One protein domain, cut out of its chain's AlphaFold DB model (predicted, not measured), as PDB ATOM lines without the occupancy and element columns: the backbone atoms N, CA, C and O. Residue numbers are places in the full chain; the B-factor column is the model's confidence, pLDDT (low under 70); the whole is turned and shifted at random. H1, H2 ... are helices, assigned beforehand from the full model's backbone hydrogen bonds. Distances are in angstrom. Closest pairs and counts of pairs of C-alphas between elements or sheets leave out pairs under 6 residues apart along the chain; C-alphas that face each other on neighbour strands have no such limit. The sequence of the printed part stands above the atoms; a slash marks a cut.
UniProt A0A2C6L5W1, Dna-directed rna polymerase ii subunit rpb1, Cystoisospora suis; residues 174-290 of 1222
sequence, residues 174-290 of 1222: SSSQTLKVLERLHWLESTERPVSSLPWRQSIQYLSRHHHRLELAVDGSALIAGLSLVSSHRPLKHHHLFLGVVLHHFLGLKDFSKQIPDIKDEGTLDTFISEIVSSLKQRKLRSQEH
ATOM      1  N   SER A 174     275.962 194.002 154.300       78.00
ATOM      2  CA  SER A 174     274.984 193.455 155.225       78.00
ATOM      3  C   SER A 174     275.242 192.012 155.680       78.00
ATOM      4  O   SER A 174     274.960 191.707 156.841       78.00
ATOM      5  N   SER A 175     275.777 191.118 154.838       80.94
ATOM      6  CA  SER A 175     276.001 189.714 155.228       80.94
ATOM      7  C   SER A 175     277.166 189.591 156.214       80.94
ATOM      8  O   SER A 175     277.000 188.995 157.278       80.94
ATOM      9  N   SER A 176     278.290 190.267 155.939       83.38
ATOM     10  CA  SER A 176     279.448 190.345 156.846       83.38
ATOM     11  C   SER A 176     279.082 190.941 158.210       83.38
ATOM     12  O   SER A 176     279.502 190.425 159.244       83.38
ATOM     13  N   GLN A 177     278.250 191.988 158.245       85.19
ATOM     14  CA  GLN A 177     277.746 192.541 159.507       85.19
ATOM     15  C   GLN A 177     276.820 191.566 160.254       85.19
ATOM     16  O   GLN A 177     276.885 191.499 161.478       85.19
ATOM     17  N   THR A 178     276.001 190.775 159.549       84.44
ATOM     18  CA  THR A 178     275.116 189.783 160.195       84.44
ATOM     19  C   THR A 178     275.931 188.656 160.828       84.44
ATOM     20  O   THR A 178     275.681 188.277 161.971       84.44
ATOM     21  N   LEU A 179     276.956 188.180 160.115       84.94
ATOM     22  CA  LEU A 179     277.892 187.166 160.589       84.94
ATOM     23  C   LEU A 179     278.669 187.655 161.826       84.94
ATOM     24  O   LEU A 179     278.649 186.975 162.846       84.94
ATOM     25  N   LYS A 180     279.195 188.889 161.816       87.00
ATOM     26  CA  LYS A 180     279.860 189.509 162.985       87.00
ATOM     27  C   LYS A 180     278.964 189.658 164.219       87.00
ATOM     28  O   LYS A 180     279.461 189.647 165.345       87.00
ATOM     29  N   VAL A 181     277.648 189.805 164.041       87.88
ATOM     30  CA  VAL A 181     276.698 189.793 165.167       87.88
ATOM     31  C   VAL A 181     276.536 188.374 165.726       87.88
ATOM     32  O   VAL A 181     276.540 188.221 166.944       87.88
ATOM     33  N   LEU A 182     276.452 187.342 164.877       84.94
ATOM     34  CA  LEU A 182     276.386 185.941 165.320       84.94
ATOM     35  C   LEU A 182     277.680 185.489 166.013       84.94
ATOM     36  O   LEU A 182     277.610 184.944 167.111       84.94
ATOM     37  N   GLU A 183     278.850 185.792 165.446       86.88
ATOM     38  CA  GLU A 183     280.161 185.522 166.061       86.88
ATOM     39  C   GLU A 183     280.270 186.141 167.460       86.88
ATOM     40  O   GLU A 183     280.715 185.488 168.402       86.88
ATOM     41  N   ARG A 184     279.813 187.389 167.628       84.56
ATOM     42  CA  ARG A 184     279.857 188.084 168.921       84.56
ATOM     43  C   ARG A 184     278.816 187.570 169.922       84.56
ATOM     44  O   ARG A 184     279.048 187.684 171.123       84.56
ATOM     45  N   LEU A 185     277.701 186.996 169.464       83.12
ATOM     46  CA  LEU A 185     276.746 186.288 170.327       83.12
ATOM     47  C   LEU A 185     277.327 184.949 170.807       83.12
ATOM     48  O   LEU A 185     277.342 184.702 172.010       83.12
ATOM     49  N   HIS A 186     277.879 184.145 169.893       86.38
ATOM     50  CA  HIS A 186     278.599 182.910 170.221       86.38
ATOM     51  C   HIS A 186     279.747 183.171 171.208       86.38
ATOM     52  O   HIS A 186     279.862 182.480 172.218       86.38
ATOM     53  N   TRP A 187     280.540 184.225 170.979       88.81
ATOM     54  CA  TRP A 187     281.619 184.617 171.885       88.81
ATOM     55  C   TRP A 187     281.122 184.914 173.308       88.81
ATOM     56  O   TRP A 187     281.744 184.457 174.267       88.81
ATOM     57  N   LEU A 188     279.994 185.618 173.476       82.50
ATOM     58  CA  LEU A 188     279.432 185.874 174.809       82.50
ATOM     59  C   LEU A 188     278.992 184.595 175.525       82.50
ATOM     60  O   LEU A 188     279.294 184.449 176.706       82.50
ATOM     61  N   GLU A 189     278.325 183.669 174.831       83.25
ATOM     62  CA  GLU A 189     277.916 182.393 175.436       83.25
ATOM     63  C   GLU A 189     279.144 181.544 175.804       83.25
ATOM     64  O   GLU A 189     279.259 181.097 176.942       83.25
ATOM     65  N   SER A 190     280.132 181.440 174.906       82.38
ATOM     66  CA  SER A 190     281.394 180.710 175.141       82.38
ATOM     67  C   SER A 190     282.286 181.291 176.251       82.38
ATOM     68  O   SER A 190     283.221 180.631 176.695       82.38
ATOM     69  N   THR A 191     282.020 182.526 176.693       83.44
ATOM     70  CA  THR A 191     282.769 183.212 177.763       83.44
ATOM     71  C   THR A 191     281.927 183.474 179.015       83.44
ATOM     72  O   THR A 191     282.380 184.194 179.902       83.44
ATOM     73  N   GLU A 192     280.701 182.935 179.075       79.19
ATOM     74  CA  GLU A 192     279.691 183.170 180.126       79.19
ATOM     75  C   GLU A 192     279.421 184.666 180.425       79.19
ATOM     76  O   GLU A 192     278.904 185.040 181.481       79.19
ATOM     77  N   ARG A 193     279.762 185.563 179.489       77.62
ATOM     78  CA  ARG A 193     279.711 187.014 179.707       77.62
ATOM     79  C   ARG A 193     278.272 187.533 179.625       77.62
ATOM     80  O   ARG A 193     277.516 187.149 178.731       77.62
ATOM     81  N   PRO A 194     277.874 188.473 180.505       69.81
ATOM     82  CA  PRO A 194     276.495 188.929 180.574       69.81
ATOM     83  C   PRO A 194     276.062 189.637 179.284       69.81
ATOM     84  O   PRO A 194     276.747 190.519 178.754       69.81
ATOM     85  N   VAL A 195     274.861 189.286 178.819       64.56
ATOM     86  CA  VAL A 195     274.239 189.751 177.564       64.56
ATOM     87  C   VAL A 195     274.075 191.282 177.492       64.56
ATOM     88  O   VAL A 195     273.998 191.858 176.406       64.56
ATOM     89  N   SER A 196     274.101 191.968 178.638       68.81
ATOM     90  CA  SER A 196     274.129 193.434 178.752       68.81
ATOM     91  C   SER A 196     275.356 194.102 178.109       68.81
ATOM     92  O   SER A 196     275.318 195.303 177.858       68.81
ATOM     93  N   SER A 197     276.419 193.348 177.813       66.06
ATOM     94  CA  SER A 197     277.635 193.830 177.135       66.06
ATOM     95  C   SER A 197     277.495 194.015 175.609       66.06
ATOM     96  O   SER A 197     278.408 194.530 174.954       66.06
ATOM     97  N   LEU A 198     276.352 193.634 175.024       72.44
ATOM     98  CA  LEU A 198     275.973 193.962 173.647       72.44
ATOM     99  C   LEU A 198     274.976 195.133 173.605       72.44
ATOM    100  O   LEU A 198     274.085 195.213 174.454       72.44
ATOM    101  N   PRO A 199     274.982 195.962 172.538       79.56
ATOM    102  CA  PRO A 199     273.839 196.798 172.177       79.56
ATOM    103  C   PRO A 199     272.700 195.903 171.651       79.56
ATOM    104  O   PRO A 199     272.391 195.858 170.458       79.56
ATOM    105  N   TRP A 200     272.086 195.136 172.557       79.62
ATOM    106  CA  TRP A 200     271.209 194.002 172.255       79.62
ATOM    107  C   TRP A 200     270.066 194.352 171.301       79.62
ATOM    108  O   TRP A 200     269.791 193.619 170.354       79.62
ATOM    109  N   ARG A 201     269.434 195.515 171.510       79.50
ATOM    110  CA  ARG A 201     268.347 196.008 170.649       79.50
ATOM    111  C   ARG A 201     268.805 196.199 169.204       79.50
ATOM    112  O   ARG A 201     268.083 195.794 168.303       79.50
ATOM    113  N   GLN A 202     269.991 196.771 168.993       82.00
ATOM    114  CA  GLN A 202     270.559 196.963 167.657       82.00
ATOM    115  C   GLN A 202     270.936 195.614 167.040       82.00
ATOM    116  O   GLN A 202     270.561 195.351 165.906       82.00
ATOM    117  N   SER A 203     271.584 194.730 167.805       83.31
ATOM    118  CA  SER A 203     271.996 193.391 167.349       83.31
ATOM    119  C   SER A 203     270.801 192.552 166.870       83.31
ATOM    120  O   SER A 203     270.811 192.025 165.759       83.31
ATOM    121  N   ILE A 204     269.722 192.506 167.660       82.50
ATOM    122  CA  ILE A 204     268.477 191.814 167.300       82.50
ATOM    123  C   ILE A 204     267.738 192.499 166.146       82.50
ATOM    124  O   ILE A 204     267.268 191.818 165.239       82.50
ATOM    125  N   GLN A 205     267.636 193.832 166.138       83.94
ATOM    126  CA  GLN A 205     266.974 194.564 165.051       83.94
ATOM    127  C   GLN A 205     267.735 194.424 163.723       83.94
ATOM    128  O   GLN A 205     267.126 194.419 162.653       83.94
ATOM    129  N   TYR A 206     269.057 194.273 163.794       86.19
ATOM    130  CA  TYR A 206     269.923 194.017 162.656       86.19
ATOM    131  C   TYR A 206     269.740 192.584 162.123       86.19
ATOM    132  O   TYR A 206     269.425 192.414 160.947       86.19
ATOM    133  N   LEU A 207     269.807 191.563 162.989       85.56
ATOM    134  CA  LEU A 207     269.484 190.169 162.633       85.56
ATOM    135  C   LEU A 207     268.077 190.045 162.022       85.56
ATOM    136  O   LEU A 207     267.905 189.450 160.961       85.56
ATOM    137  N   SER A 208     267.078 190.685 162.634       85.06
ATOM    138  CA  SER A 208     265.700 190.754 162.127       85.06
ATOM    139  C   SER A 208     265.631 191.241 160.680       85.06
ATOM    140  O   SER A 208     264.996 190.598 159.848       85.06
ATOM    141  N   ARG A 209     266.358 192.311 160.345       85.75
ATOM    142  CA  ARG A 209     266.365 192.903 159.001       85.75
ATOM    143  C   ARG A 209     267.244 192.171 157.984       85.75
ATOM    144  O   ARG A 209     267.029 192.364 156.789       85.75
ATOM    145  N   HIS A 210     268.226 191.376 158.417       86.69
ATOM    146  CA  HIS A 210     269.297 190.894 157.531       86.69
ATOM    147  C   HIS A 210     269.605 189.388 157.597       86.69
ATOM    148  O   HIS A 210     270.437 188.929 156.819       86.69
ATOM    149  N   HIS A 211     268.907 188.589 158.415       84.00
ATOM    150  CA  HIS A 211     269.080 187.125 158.449       84.00
ATOM    151  C   HIS A 211     268.902 186.457 157.070       84.00
ATOM    152  O   HIS A 211     269.700 185.604 156.702       84.00
ATOM    153  N   HIS A 212     267.952 186.925 156.249       83.06
ATOM    154  CA  HIS A 212     267.751 186.462 154.864       83.06
ATOM    155  C   HIS A 212     268.923 186.773 153.903       83.06
ATOM    156  O   HIS A 212     268.862 186.420 152.729       83.06
ATOM    157  N   ARG A 213     269.965 187.486 154.362       83.19
ATOM    158  CA  ARG A 213     271.191 187.817 153.607       83.19
ATOM    159  C   ARG A 213     272.417 187.042 154.089       83.19
ATOM    160  O   ARG A 213     273.529 187.305 153.635       83.19
ATOM    161  N   LEU A 214     272.245 186.112 155.023       77.88
ATOM    162  CA  LEU A 214     273.276 185.144 155.373       77.88
ATOM    163  C   LEU A 214     273.360 184.106 154.243       77.88
ATOM    164  O   LEU A 214     272.682 183.085 154.252       77.88
ATOM    165  N   GLU A 215     274.164 184.404 153.227       70.25
ATOM    166  CA  GLU A 215     274.418 183.499 152.092       70.25
ATOM    167  C   GLU A 215     275.640 182.596 152.317       70.25
ATOM    168  O   GLU A 215     275.863 181.651 151.566       70.25
ATOM    169  N   LEU A 216     276.422 182.880 153.361       57.88
ATOM    170  CA  LEU A 216     277.590 182.106 153.764       57.88
ATOM    171  C   LEU A 216     277.188 180.912 154.639       57.88
ATOM    172  O   LEU A 216     276.222 180.980 155.404       57.88
ATOM    173  N   ALA A 217     277.999 179.855 154.584       61.66
ATOM    174  CA  ALA A 217     277.982 178.780 155.566       61.66
ATOM    175  C   ALA A 217     278.487 179.313 156.920       61.66
ATOM    176  O   ALA A 217     279.680 179.287 157.212       61.66
ATOM    177  N   VAL A 218     277.570 179.850 157.727       68.19
ATOM    178  CA  VAL A 218     277.827 180.135 159.143       68.19
ATOM    179  C   VAL A 218     278.073 178.805 159.851       68.19
ATOM    180  O   VAL A 218     277.328 177.852 159.622       68.19
ATOM    181  N   ASP A 219     279.080 178.745 160.723       74.25
ATOM    182  CA  ASP A 219     279.296 177.589 161.593       74.25
ATOM    183  C   ASP A 219     278.006 177.279 162.373       74.25
ATOM    184  O   ASP A 219     277.461 178.133 163.083       74.25
ATOM    185  N   GLY A 220     277.506 176.050 162.217       74.69
ATOM    186  CA  GLY A 220     276.282 175.595 162.866       74.69
ATOM    187  C   GLY A 220     276.352 175.704 164.388       74.69
ATOM    188  O   GLY A 220     275.336 176.003 165.008       74.69
ATOM    189  N   SER A 221     277.536 175.549 164.990       72.06
ATOM    190  CA  SER A 221     277.744 175.736 166.428       72.06
ATOM    191  C   SER A 221     277.554 177.200 166.839       72.06
ATOM    192  O   SER A 221     276.721 177.482 167.697       72.06
ATOM    193  N   ALA A 222     278.219 178.141 166.162       71.56
ATOM    194  CA  ALA A 222     278.099 179.576 166.430       71.56
ATOM    195  C   ALA A 222     276.674 180.106 166.185       71.56
ATOM    196  O   ALA A 222     276.206 181.004 166.889       71.56
ATOM    197  N   LEU A 223     275.962 179.531 165.213       77.44
ATOM    198  CA  LEU A 223     274.569 179.859 164.925       77.44
ATOM    199  C   LEU A 223     273.618 179.286 165.989       77.44
ATOM    200  O   LEU A 223     272.774 180.026 166.493       77.44
ATOM    201  N   ILE A 224     273.759 178.009 166.369       74.75
ATOM    202  CA  ILE A 224     272.973 177.384 167.451       74.75
ATOM    203  C   ILE A 224     273.203 178.125 168.773       74.75
ATOM    204  O   ILE A 224     272.236 178.417 169.471       74.75
ATOM    205  N   ALA A 225     274.448 178.498 169.069       75.56
ATOM    206  CA  ALA A 225     274.830 179.289 170.234       75.56
ATOM    207  C   ALA A 225     274.192 180.692 170.216       75.56
ATOM    208  O   ALA A 225     273.414 181.072 171.093       75.56
ATOM    209  N   GLY A 226     274.397 181.454 169.135       75.56
ATOM    210  CA  GLY A 226     273.789 182.778 168.995       75.56
ATOM    211  C   GLY A 226     272.257 182.763 169.106       75.56
ATOM    212  O   GLY A 226     271.666 183.695 169.654       75.56
ATOM    213  N   LEU A 227     271.611 181.685 168.654       73.38
ATOM    214  CA  LEU A 227     270.175 181.454 168.816       73.38
ATOM    215  C   LEU A 227     269.777 180.990 170.230       73.38
ATOM    216  O   LEU A 227     268.747 181.448 170.729       73.38
ATOM    217  N   SER A 228     270.581 180.154 170.896       73.88
ATOM    218  CA  SER A 228     270.437 179.779 172.312       73.88
ATOM    219  C   SER A 228     270.389 181.033 173.186       73.88
ATOM    220  O   SER A 228     269.384 181.292 173.858       73.88
ATOM    221  N   LEU A 229     271.402 181.895 173.058       77.50
ATOM    222  CA  LEU A 229     271.523 183.151 173.797       77.50
ATOM    223  C   LEU A 229     270.383 184.146 173.494       77.50
ATOM    224  O   LEU A 229     269.913 184.859 174.384       77.50
ATOM    225  N   VAL A 230     269.889 184.190 172.250       74.56
ATOM    226  CA  VAL A 230     268.710 184.999 171.882       74.56
ATOM    227  C   VAL A 230     267.417 184.437 172.479       74.56
ATOM    228  O   VAL A 230     266.572 185.214 172.938       74.56
ATOM    229  N   SER A 231     267.266 183.112 172.520       70.44
ATOM    230  CA  SER A 231     266.088 182.453 173.089       70.44
ATOM    231  C   SER A 231     266.003 182.622 174.608       70.44
ATOM    232  O   SER A 231     264.931 182.941 175.120       70.44
ATOM    233  N   SER A 232     267.123 182.513 175.330       72.94
ATOM    234  CA  SER A 232     267.156 182.620 176.794       72.94
ATOM    235  C   SER A 232     266.835 184.035 177.289       72.94
ATOM    236  O   SER A 232     266.128 184.203 178.283       72.94
ATOM    237  N   HIS A 233     267.281 185.072 176.570       69.50
ATOM    238  CA  HIS A 233     267.134 186.458 177.019       69.50
ATOM    239  C   HIS A 233     265.719 187.049 176.825       69.50
ATOM    240  O   HIS A 233     265.379 188.017 177.511       69.50
ATOM    241  N   ARG A 234     264.882 186.501 175.920       67.75
ATOM    242  CA  ARG A 234     263.427 186.788 175.772       67.75
ATOM    243  C   ARG A 234     262.776 185.838 174.738       67.75
ATOM    244  O   ARG A 234     262.591 186.250 173.590       67.75
ATOM    245  N   PRO A 235     262.345 184.619 175.115       57.59
ATOM    246  CA  PRO A 235     261.919 183.606 174.139       57.59
ATOM    247  C   PRO A 235     260.722 184.079 173.298       57.59
ATOM    248  O   PRO A 235     260.832 184.264 172.084       57.59
ATOM    249  N   LEU A 236     259.620 184.440 173.968       47.19
ATOM    250  CA  LEU A 236     258.356 184.864 173.344       47.19
ATOM    251  C   LEU A 236     258.469 186.048 172.365       47.19
ATOM    252  O   LEU A 236     257.577 186.229 171.543       47.19
ATOM    253  N   LYS A 237     259.523 186.874 172.436       71.44
ATOM    254  CA  LYS A 237     259.690 188.029 171.533       71.44
ATOM    255  C   LYS A 237     260.611 187.769 170.346       71.44
ATOM    256  O   LYS A 237     260.661 188.617 169.456       71.44
ATOM    257  N   HIS A 238     261.323 186.642 170.319       75.62
ATOM    258  CA  HIS A 238     262.379 186.383 169.334       75.62
ATOM    259  C   HIS A 238     262.280 185.010 168.645       75.62
ATOM    260  O   HIS A 238     263.070 184.743 167.741       75.62
ATOM    261  N   HIS A 239     261.267 184.187 168.956       73.00
ATOM    262  CA  HIS A 239     260.967 182.945 168.220       73.00
ATOM    263  C   HIS A 239     260.862 183.132 166.695       73.00
ATOM    264  O   HIS A 239     261.301 182.265 165.949       73.00
ATOM    265  N   HIS A 240     260.356 184.274 166.216       79.94
ATOM    266  CA  HIS A 240     260.289 184.574 164.782       79.94
ATOM    267  C   HIS A 240     261.688 184.697 164.135       79.94
ATOM    268  O   HIS A 240     261.875 184.329 162.982       79.94
ATOM    269  N   LEU A 241     262.710 185.134 164.880       80.31
ATOM    270  CA  LEU A 241     264.096 185.179 164.392       80.31
ATOM    271  C   LEU A 241     264.722 183.790 164.356       80.31
ATOM    272  O   LEU A 241     265.383 183.441 163.382       80.31
ATOM    273  N   PHE A 242     264.462 182.990 165.392       81.19
ATOM    274  CA  PHE A 242     264.852 181.584 165.430       81.19
ATOM    275  C   PHE A 242     264.264 180.826 164.234       81.19
ATOM    276  O   PHE A 242     265.001 180.219 163.463       81.19
ATOM    277  N   LEU A 243     262.947 180.936 164.026       80.94
ATOM    278  CA  LEU A 243     262.248 180.287 162.922       80.94
ATOM    279  C   LEU A 243     262.753 180.799 161.563       80.94
ATOM    280  O   LEU A 243     263.064 179.985 160.702       80.94
ATOM    281  N   GLY A 244     262.929 182.115 161.387       84.62
ATOM    282  CA  GLY A 244     263.468 182.707 160.155       84.62
ATOM    283  C   GLY A 244     264.841 182.154 159.774       84.62
ATOM    284  O   GLY A 244     265.042 181.728 158.636       84.62
ATOM    285  N   VAL A 245     265.766 182.077 160.736       82.88
ATOM    286  CA  VAL A 245     267.094 181.481 160.522       82.88
ATOM    287  C   VAL A 245     266.993 179.973 160.253       82.88
ATOM    288  O   VAL A 245     267.639 179.486 159.327       82.88
ATOM    289  N   VAL A 246     266.154 179.231 160.987       81.06
ATOM    290  CA  VAL A 246     265.974 177.780 160.786       81.06
ATOM    291  C   VAL A 246     265.412 177.455 159.398       81.06
ATOM    292  O   VAL A 246     265.968 176.601 158.704       81.06
ATOM    293  N   LEU A 247     264.365 178.159 158.950       84.62
ATOM    294  CA  LEU A 247     263.803 177.966 157.610       84.62
ATOM    295  C   LEU A 247     264.816 178.324 156.516       84.62
ATOM    296  O   LEU A 247     264.951 177.575 155.547       84.62
ATOM    297  N   HIS A 248     265.538 179.439 156.669       86.44
ATOM    298  CA  HIS A 248     266.503 179.899 155.669       86.44
ATOM    299  C   HIS A 248     267.698 178.941 155.525       86.44
ATOM    300  O   HIS A 248     268.048 178.579 154.402       86.44
ATOM    301  N   HIS A 249     268.294 178.507 156.644       81.88
ATOM    302  CA  HIS A 249     269.573 177.785 156.653       81.88
ATOM    303  C   HIS A 249     269.458 176.263 156.693       81.88
ATOM    304  O   HIS A 249     270.158 175.594 155.942       81.88
ATOM    305  N   PHE A 250     268.600 175.704 157.550       78.12
ATOM    306  CA  PHE A 250     268.561 174.251 157.770       78.12
ATOM    307  C   PHE A 250     267.594 173.535 156.824       78.12
ATOM    308  O   PHE A 250     267.775 172.355 156.543       78.12
ATOM    309  N   LEU A 251     266.564 174.234 156.331       82.56
ATOM    310  CA  LEU A 251     265.516 173.644 155.487       82.56
ATOM    311  C   LEU A 251     265.538 174.135 154.028       82.56
ATOM    312  O   LEU A 251     264.777 173.632 153.199       82.56
ATOM    313  N   GLY A 252     266.373 175.128 153.694       88.06
ATOM    314  CA  GLY A 252     266.408 175.724 152.352       88.06
ATOM    315  C   GLY A 252     265.052 176.307 151.921       88.06
ATOM    316  O   GLY A 252     264.677 176.254 150.748       88.06
ATOM    317  N   LEU A 253     264.277 176.814 152.883       89.56
ATOM    318  CA  LEU A 253     262.950 177.409 152.710       89.56
ATOM    319  C   LEU A 253     263.069 178.939 152.711       89.56
ATOM    320  O   LEU A 253     262.468 179.640 153.529       89.56
ATOM    321  N   LYS A 254     263.887 179.458 151.785       88.19
ATOM    322  CA  LYS A 254     264.235 180.885 151.716       88.19
ATOM    323  C   LYS A 254     263.005 181.788 151.622       88.19
ATOM    324  O   LYS A 254     262.979 182.829 152.268       88.19
ATOM    325  N   ASP A 255     261.978 181.398 150.875       87.25
ATOM    326  CA  ASP A 255     260.803 182.249 150.661       87.25
ATOM    327  C   ASP A 255     259.873 182.302 151.876       87.25
ATOM    328  O   ASP A 255     259.464 183.392 152.269       87.25
ATOM    329  N   PHE A 256     259.674 181.178 152.574       85.19
ATOM    330  CA  PHE A 256     258.997 181.165 153.874       85.19
ATOM    331  C   PHE A 256     259.743 182.024 154.911       85.19
ATOM    332  O   PHE A 256     259.117 182.770 155.659       85.19
ATOM    333  N   SER A 257     261.086 182.007 154.924       87.44
ATOM    334  CA  SER A 257     261.860 182.840 155.865       87.44
ATOM    335  C   SER A 257     261.600 184.348 155.714       87.44
ATOM    336  O   SER A 257     261.631 185.075 156.705       87.44
ATOM    337  N   LYS A 258     261.265 184.814 154.499       86.50
ATOM    338  CA  LYS A 258     260.941 186.224 154.214       86.50
ATOM    339  C   LYS A 258     259.579 186.653 154.766       86.50
ATOM    340  O   LYS A 258     259.404 187.838 155.008       86.50
ATOM    341  N   GLN A 259     258.641 185.719 154.942       86.44
ATOM    342  CA  GLN A 259     257.261 185.992 155.373       86.44
ATOM    343  C   GLN A 259     257.124 186.094 156.902       86.44
ATOM    344  O   GLN A 259     256.221 186.751 157.410       86.44
ATOM    345  N   ILE A 260     258.039 185.476 157.657       85.00
ATOM    346  CA  ILE A 260     257.977 185.420 159.127       85.00
ATOM    347  C   ILE A 260     257.909 186.796 159.824       85.00
ATOM    348  O   ILE A 260     257.168 186.906 160.800       85.00
ATOM    349  N   PRO A 261     258.615 187.856 159.376       79.88
ATOM    350  CA  PRO A 261     258.486 189.191 159.965       79.88
ATOM    351  C   PRO A 261     257.085 189.820 159.858       79.88
ATOM    352  O   PRO A 261     256.795 190.753 160.609       79.88
ATOM    353  N   ASP A 262     256.229 189.336 158.952       82.25
ATOM    354  CA  ASP A 262     254.866 189.844 158.757       82.25
ATOM    355  C   ASP A 262     253.813 189.123 159.619       82.25
ATOM    356  O   ASP A 262     252.716 189.657 159.805       82.25
ATOM    357  N   ILE A 263     254.165 187.968 160.203       81.94
ATOM    358  CA  ILE A 263     253.340 187.198 161.146       81.94
ATOM    359  C   ILE A 263     253.226 187.977 162.463       81.94
ATOM    360  O   ILE A 263     254.213 188.182 163.175       81.94
ATOM    361  N   LYS A 264     252.013 188.435 162.789       74.81
ATOM    362  CA  LYS A 264     251.738 189.335 163.932       74.81
ATOM    363  C   LYS A 264     250.900 188.695 165.036       74.81
ATOM    364  O   LYS A 264     250.787 189.278 166.113       74.81
ATOM    365  N   ASP A 265     250.337 187.523 164.779       80.56
ATOM    366  CA  ASP A 265     249.409 186.812 165.650       80.56
ATOM    367  C   ASP A 265     249.656 185.294 165.607       80.56
ATOM    368  O   ASP A 265     250.410 184.778 164.784       80.56
ATOM    369  N   GLU A 266     249.037 184.580 166.542       63.84
ATOM    370  CA  GLU A 266     249.253 183.145 166.758       63.84
ATOM    371  C   GLU A 266     248.512 182.280 165.716       63.84
ATOM    372  O   GLU A 266     249.013 181.232 165.313       63.84
ATOM    373  N   GLY A 267     247.378 182.755 165.183       82.00
ATOM    374  CA  GLY A 267     246.598 182.035 164.169       82.00
ATOM    375  C   GLY A 267     247.247 182.059 162.783       82.00
ATOM    376  O   GLY A 267     247.261 181.043 162.080       82.00
ATOM    377  N   THR A 268     247.853 183.186 162.391       81.62
ATOM    378  CA  THR A 268     248.676 183.237 161.172       81.62
ATOM    379  C   THR A 268     249.947 182.400 161.311       81.62
ATOM    380  O   THR A 268     250.348 181.773 160.331       81.62
ATOM    381  N   LEU A 269     250.528 182.286 162.514       76.81
ATOM    382  CA  LEU A 269     251.675 181.407 162.769       76.81
ATOM    383  C   LEU A 269     251.333 179.918 162.577       76.81
ATOM    384  O   LEU A 269     252.060 179.229 161.862       76.81
ATOM    385  N   ASP A 270     250.228 179.424 163.143       67.56
ATOM    386  CA  ASP A 270     249.797 178.023 162.971       67.56
ATOM    387  C   ASP A 270     249.434 177.689 161.514       67.56
ATOM    388  O   ASP A 270     249.763 176.609 161.002       67.56
ATOM    389  N   THR A 271     248.809 178.638 160.811       84.00
ATOM    390  CA  THR A 271     248.503 178.522 159.375       84.00
ATOM    391  C   THR A 271     249.792 178.400 158.554       84.00
ATOM    392  O   THR A 271     249.946 177.483 157.748       84.00
ATOM    393  N   PHE A 272     250.764 179.274 158.821       86.56
ATOM    394  CA  PHE A 272     252.068 179.307 158.160       86.56
ATOM    395  C   PHE A 272     252.924 178.057 158.449       86.56
ATOM    396  O   PHE A 272     253.526 177.482 157.540       86.56
ATOM    397  N   ILE A 273     252.926 177.558 159.691       78.12
ATOM    398  CA  ILE A 273     253.565 176.278 160.053       78.12
ATOM    399  C   ILE A 273     252.915 175.114 159.285       78.12
ATOM    400  O   ILE A 273     253.617 174.226 158.792       78.12
ATOM    401  N   SER A 274     251.590 175.129 159.129       83.62
ATOM    402  CA  SER A 274     250.856 174.115 158.362       83.62
ATOM    403  C   SER A 274     251.201 174.144 156.866       83.62
ATOM    404  O   SER A 274     251.318 173.082 156.241       83.62
ATOM    405  N   GLU A 275     251.440 175.327 156.296       90.62
ATOM    406  CA  GLU A 275     251.912 175.495 154.916       90.62
ATOM    407  C   GLU A 275     253.337 174.942 154.732       90.62
ATOM    408  O   GLU A 275     253.572 174.129 153.835       90.62
ATOM    409  N   ILE A 276     254.268 175.268 155.637       85.88
ATOM    410  CA  ILE A 276     255.645 174.735 155.641       85.88
ATOM    411  C   ILE A 276     255.652 173.207 155.696       85.88
ATOM    412  O   ILE A 276     256.316 172.549 154.891       85.88
ATOM    413  N   VAL A 277     254.890 172.625 156.625       84.69
ATOM    414  CA  VAL A 277     254.770 171.169 156.775       84.69
ATOM    415  C   VAL A 277     254.186 170.529 155.511       84.69
ATOM    416  O   VAL A 277     254.564 169.410 155.158       84.69
ATOM    417  N   SER A 278     253.304 171.226 154.795       88.56
ATOM    418  CA  SER A 278     252.734 170.760 153.526       88.56
ATOM    419  C   SER A 278     253.736 170.859 152.368       88.56
ATOM    420  O   SER A 278     253.889 169.899 151.613       88.56
ATOM    421  N   SER A 279     254.501 171.951 152.282       87.31
ATOM    422  CA  SER A 279     255.574 172.136 151.295       87.31
ATOM    423  C   SER A 279     256.694 171.097 151.455       87.31
ATOM    424  O   SER A 279     257.125 170.476 150.481       87.31
ATOM    425  N   LEU A 280     257.110 170.812 152.695       81.94
ATOM    426  CA  LEU A 280     258.100 169.771 153.000       81.94
ATOM    427  C   LEU A 280     257.600 168.364 152.630       81.94
ATOM    428  O   LEU A 280     258.368 167.572 152.081       81.94
ATOM    429  N   LYS A 281     256.314 168.057 152.855       83.62
ATOM    430  CA  LYS A 281     255.699 166.799 152.388       83.62
ATOM    431  C   LYS A 281     255.711 166.695 150.863       83.62
ATOM    432  O   LYS A 281     256.081 165.646 150.349       83.62
ATOM    433  N   GLN A 282     255.364 167.763 150.140       87.19
ATOM    434  CA  GLN A 282     255.401 167.772 148.672       87.19
ATOM    435  C   GLN A 282     256.823 167.588 148.123       87.19
ATOM    436  O   GLN A 282     257.014 166.794 147.203       87.19
ATOM    437  N   ARG A 283     257.836 168.243 148.715       84.44
ATOM    438  CA  ARG A 283     259.253 168.009 148.370       84.44
ATOM    439  C   ARG A 283     259.654 166.545 148.596       84.44
ATOM    440  O   ARG A 283     260.276 165.951 147.721       84.44
ATOM    441  N   LYS A 284     259.260 165.949 149.728       83.38
ATOM    442  CA  LYS A 284     259.540 164.536 150.044       83.38
ATOM    443  C   LYS A 284     258.865 163.569 149.065       83.38
ATOM    444  O   LYS A 284     259.510 162.620 148.644       83.38
ATOM    445  N   LEU A 285     257.608 163.819 148.685       86.75
ATOM    446  CA  LEU A 285     256.883 162.989 147.718       86.75
ATOM    447  C   LEU A 285     257.554 163.014 146.338       86.75
ATOM    448  O   LEU A 285     257.876 161.951 145.822       86.75
ATOM    449  N   ARG A 286     257.887 164.196 145.799       82.62
ATOM    450  CA  ARG A 286     258.622 164.307 144.521       82.62
ATOM    451  C   ARG A 286     259.999 163.638 144.569       82.62
ATOM    452  O   ARG A 286     260.426 163.024 143.600       82.62
ATOM    453  N   SER A 287     260.690 163.727 145.708       79.31
ATOM    454  CA  SER A 287     261.973 163.042 145.913       79.31
ATOM    455  C   SER A 287     261.853 161.515 145.958       79.31
ATOM    456  O   SER A 287     262.848 160.850 145.697       79.31
ATOM    457  N   GLN A 288     260.687 160.972 146.314       69.94
ATOM    458  CA  GLN A 288     260.409 159.534 146.298       69.94
ATOM    459  C   GLN A 288     259.961 159.082 144.899       69.94
ATOM    460  O   GLN A 288     260.453 158.083 144.390       69.94
ATOM    461  N   GLU A 289     259.110 159.871 144.243       79.75
ATOM    462  CA  GLU A 289     258.623 159.655 142.874       79.75
ATOM    463  C   GLU A 289     259.781 159.568 141.860       79.75
ATOM    464  O   GLU A 289     259.837 158.631 141.070       79.75
ATOM    465  N   HIS A 290     260.784 160.451 141.962       71.81
ATOM    466  CA  HIS A 290     262.017 160.359 141.165       71.81
ATOM    467  C   HIS A 290     262.929 159.171 141.525       71.81
ATOM    468  O   HIS A 290     263.808 158.823 140.738       71.81
TER     469      HIS A 290
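This is residues 174 to 290 of the 1222 residues of the protein "Dna-directed rna polymerase ii subunit rpb1" of Cystoisospora suis (UniProt A0A2C6L5W1). Five helices make a compact body, with H2, H3 and H5 packed round H4 and H1 crossing H2 and H3; the long H6 lies at one end, beside H5, its residues 281 to 290 sticking out. The printed part has 117 residues, six named helices, H1 to H6, and no named strand: all helix, compact, radius of gyration of the C-alphas 15.4 A, spans 50 by 31 by 24 A.

H1, residues 174 to 190, touches H3, residues 220 to 233, with residues 182 to 189 alone; their closest C-alphas, Leu 185 and Gly 226, are 4.8 A apart. H2, residues 200 to 213, touches H4, residues 235 to 249, with residues 207 to 212 alone, at a shallow tilt of 26 degrees, the same way; closest C-alphas Ser 208 and Leu 241, 6.2 A. H4 and H5, residues 254 to 262, form a helical hairpin; closest C-alphas Gly 244 and Ser 257, 4.6 A. H6, residues 266 to 290, and H5 are close but not clearly touching. O i to N i+4 pairs are within hydrogen-bond range throughout H1, H3 and H6, 8 of 10 in H2, 9 of 11 in H4, 1 of 5 in H5, with 4 of 6 i+3 pairs.

H1 begins at C-alpha 174 (274.984, 193.455, 155.225); H6, 36.6 A long, ends at C-alpha 290 (262.017, 160.359, 141.165).

The printed part has no cut and no long link; 14 residues are under pLDDT 70, among them 233 to 236.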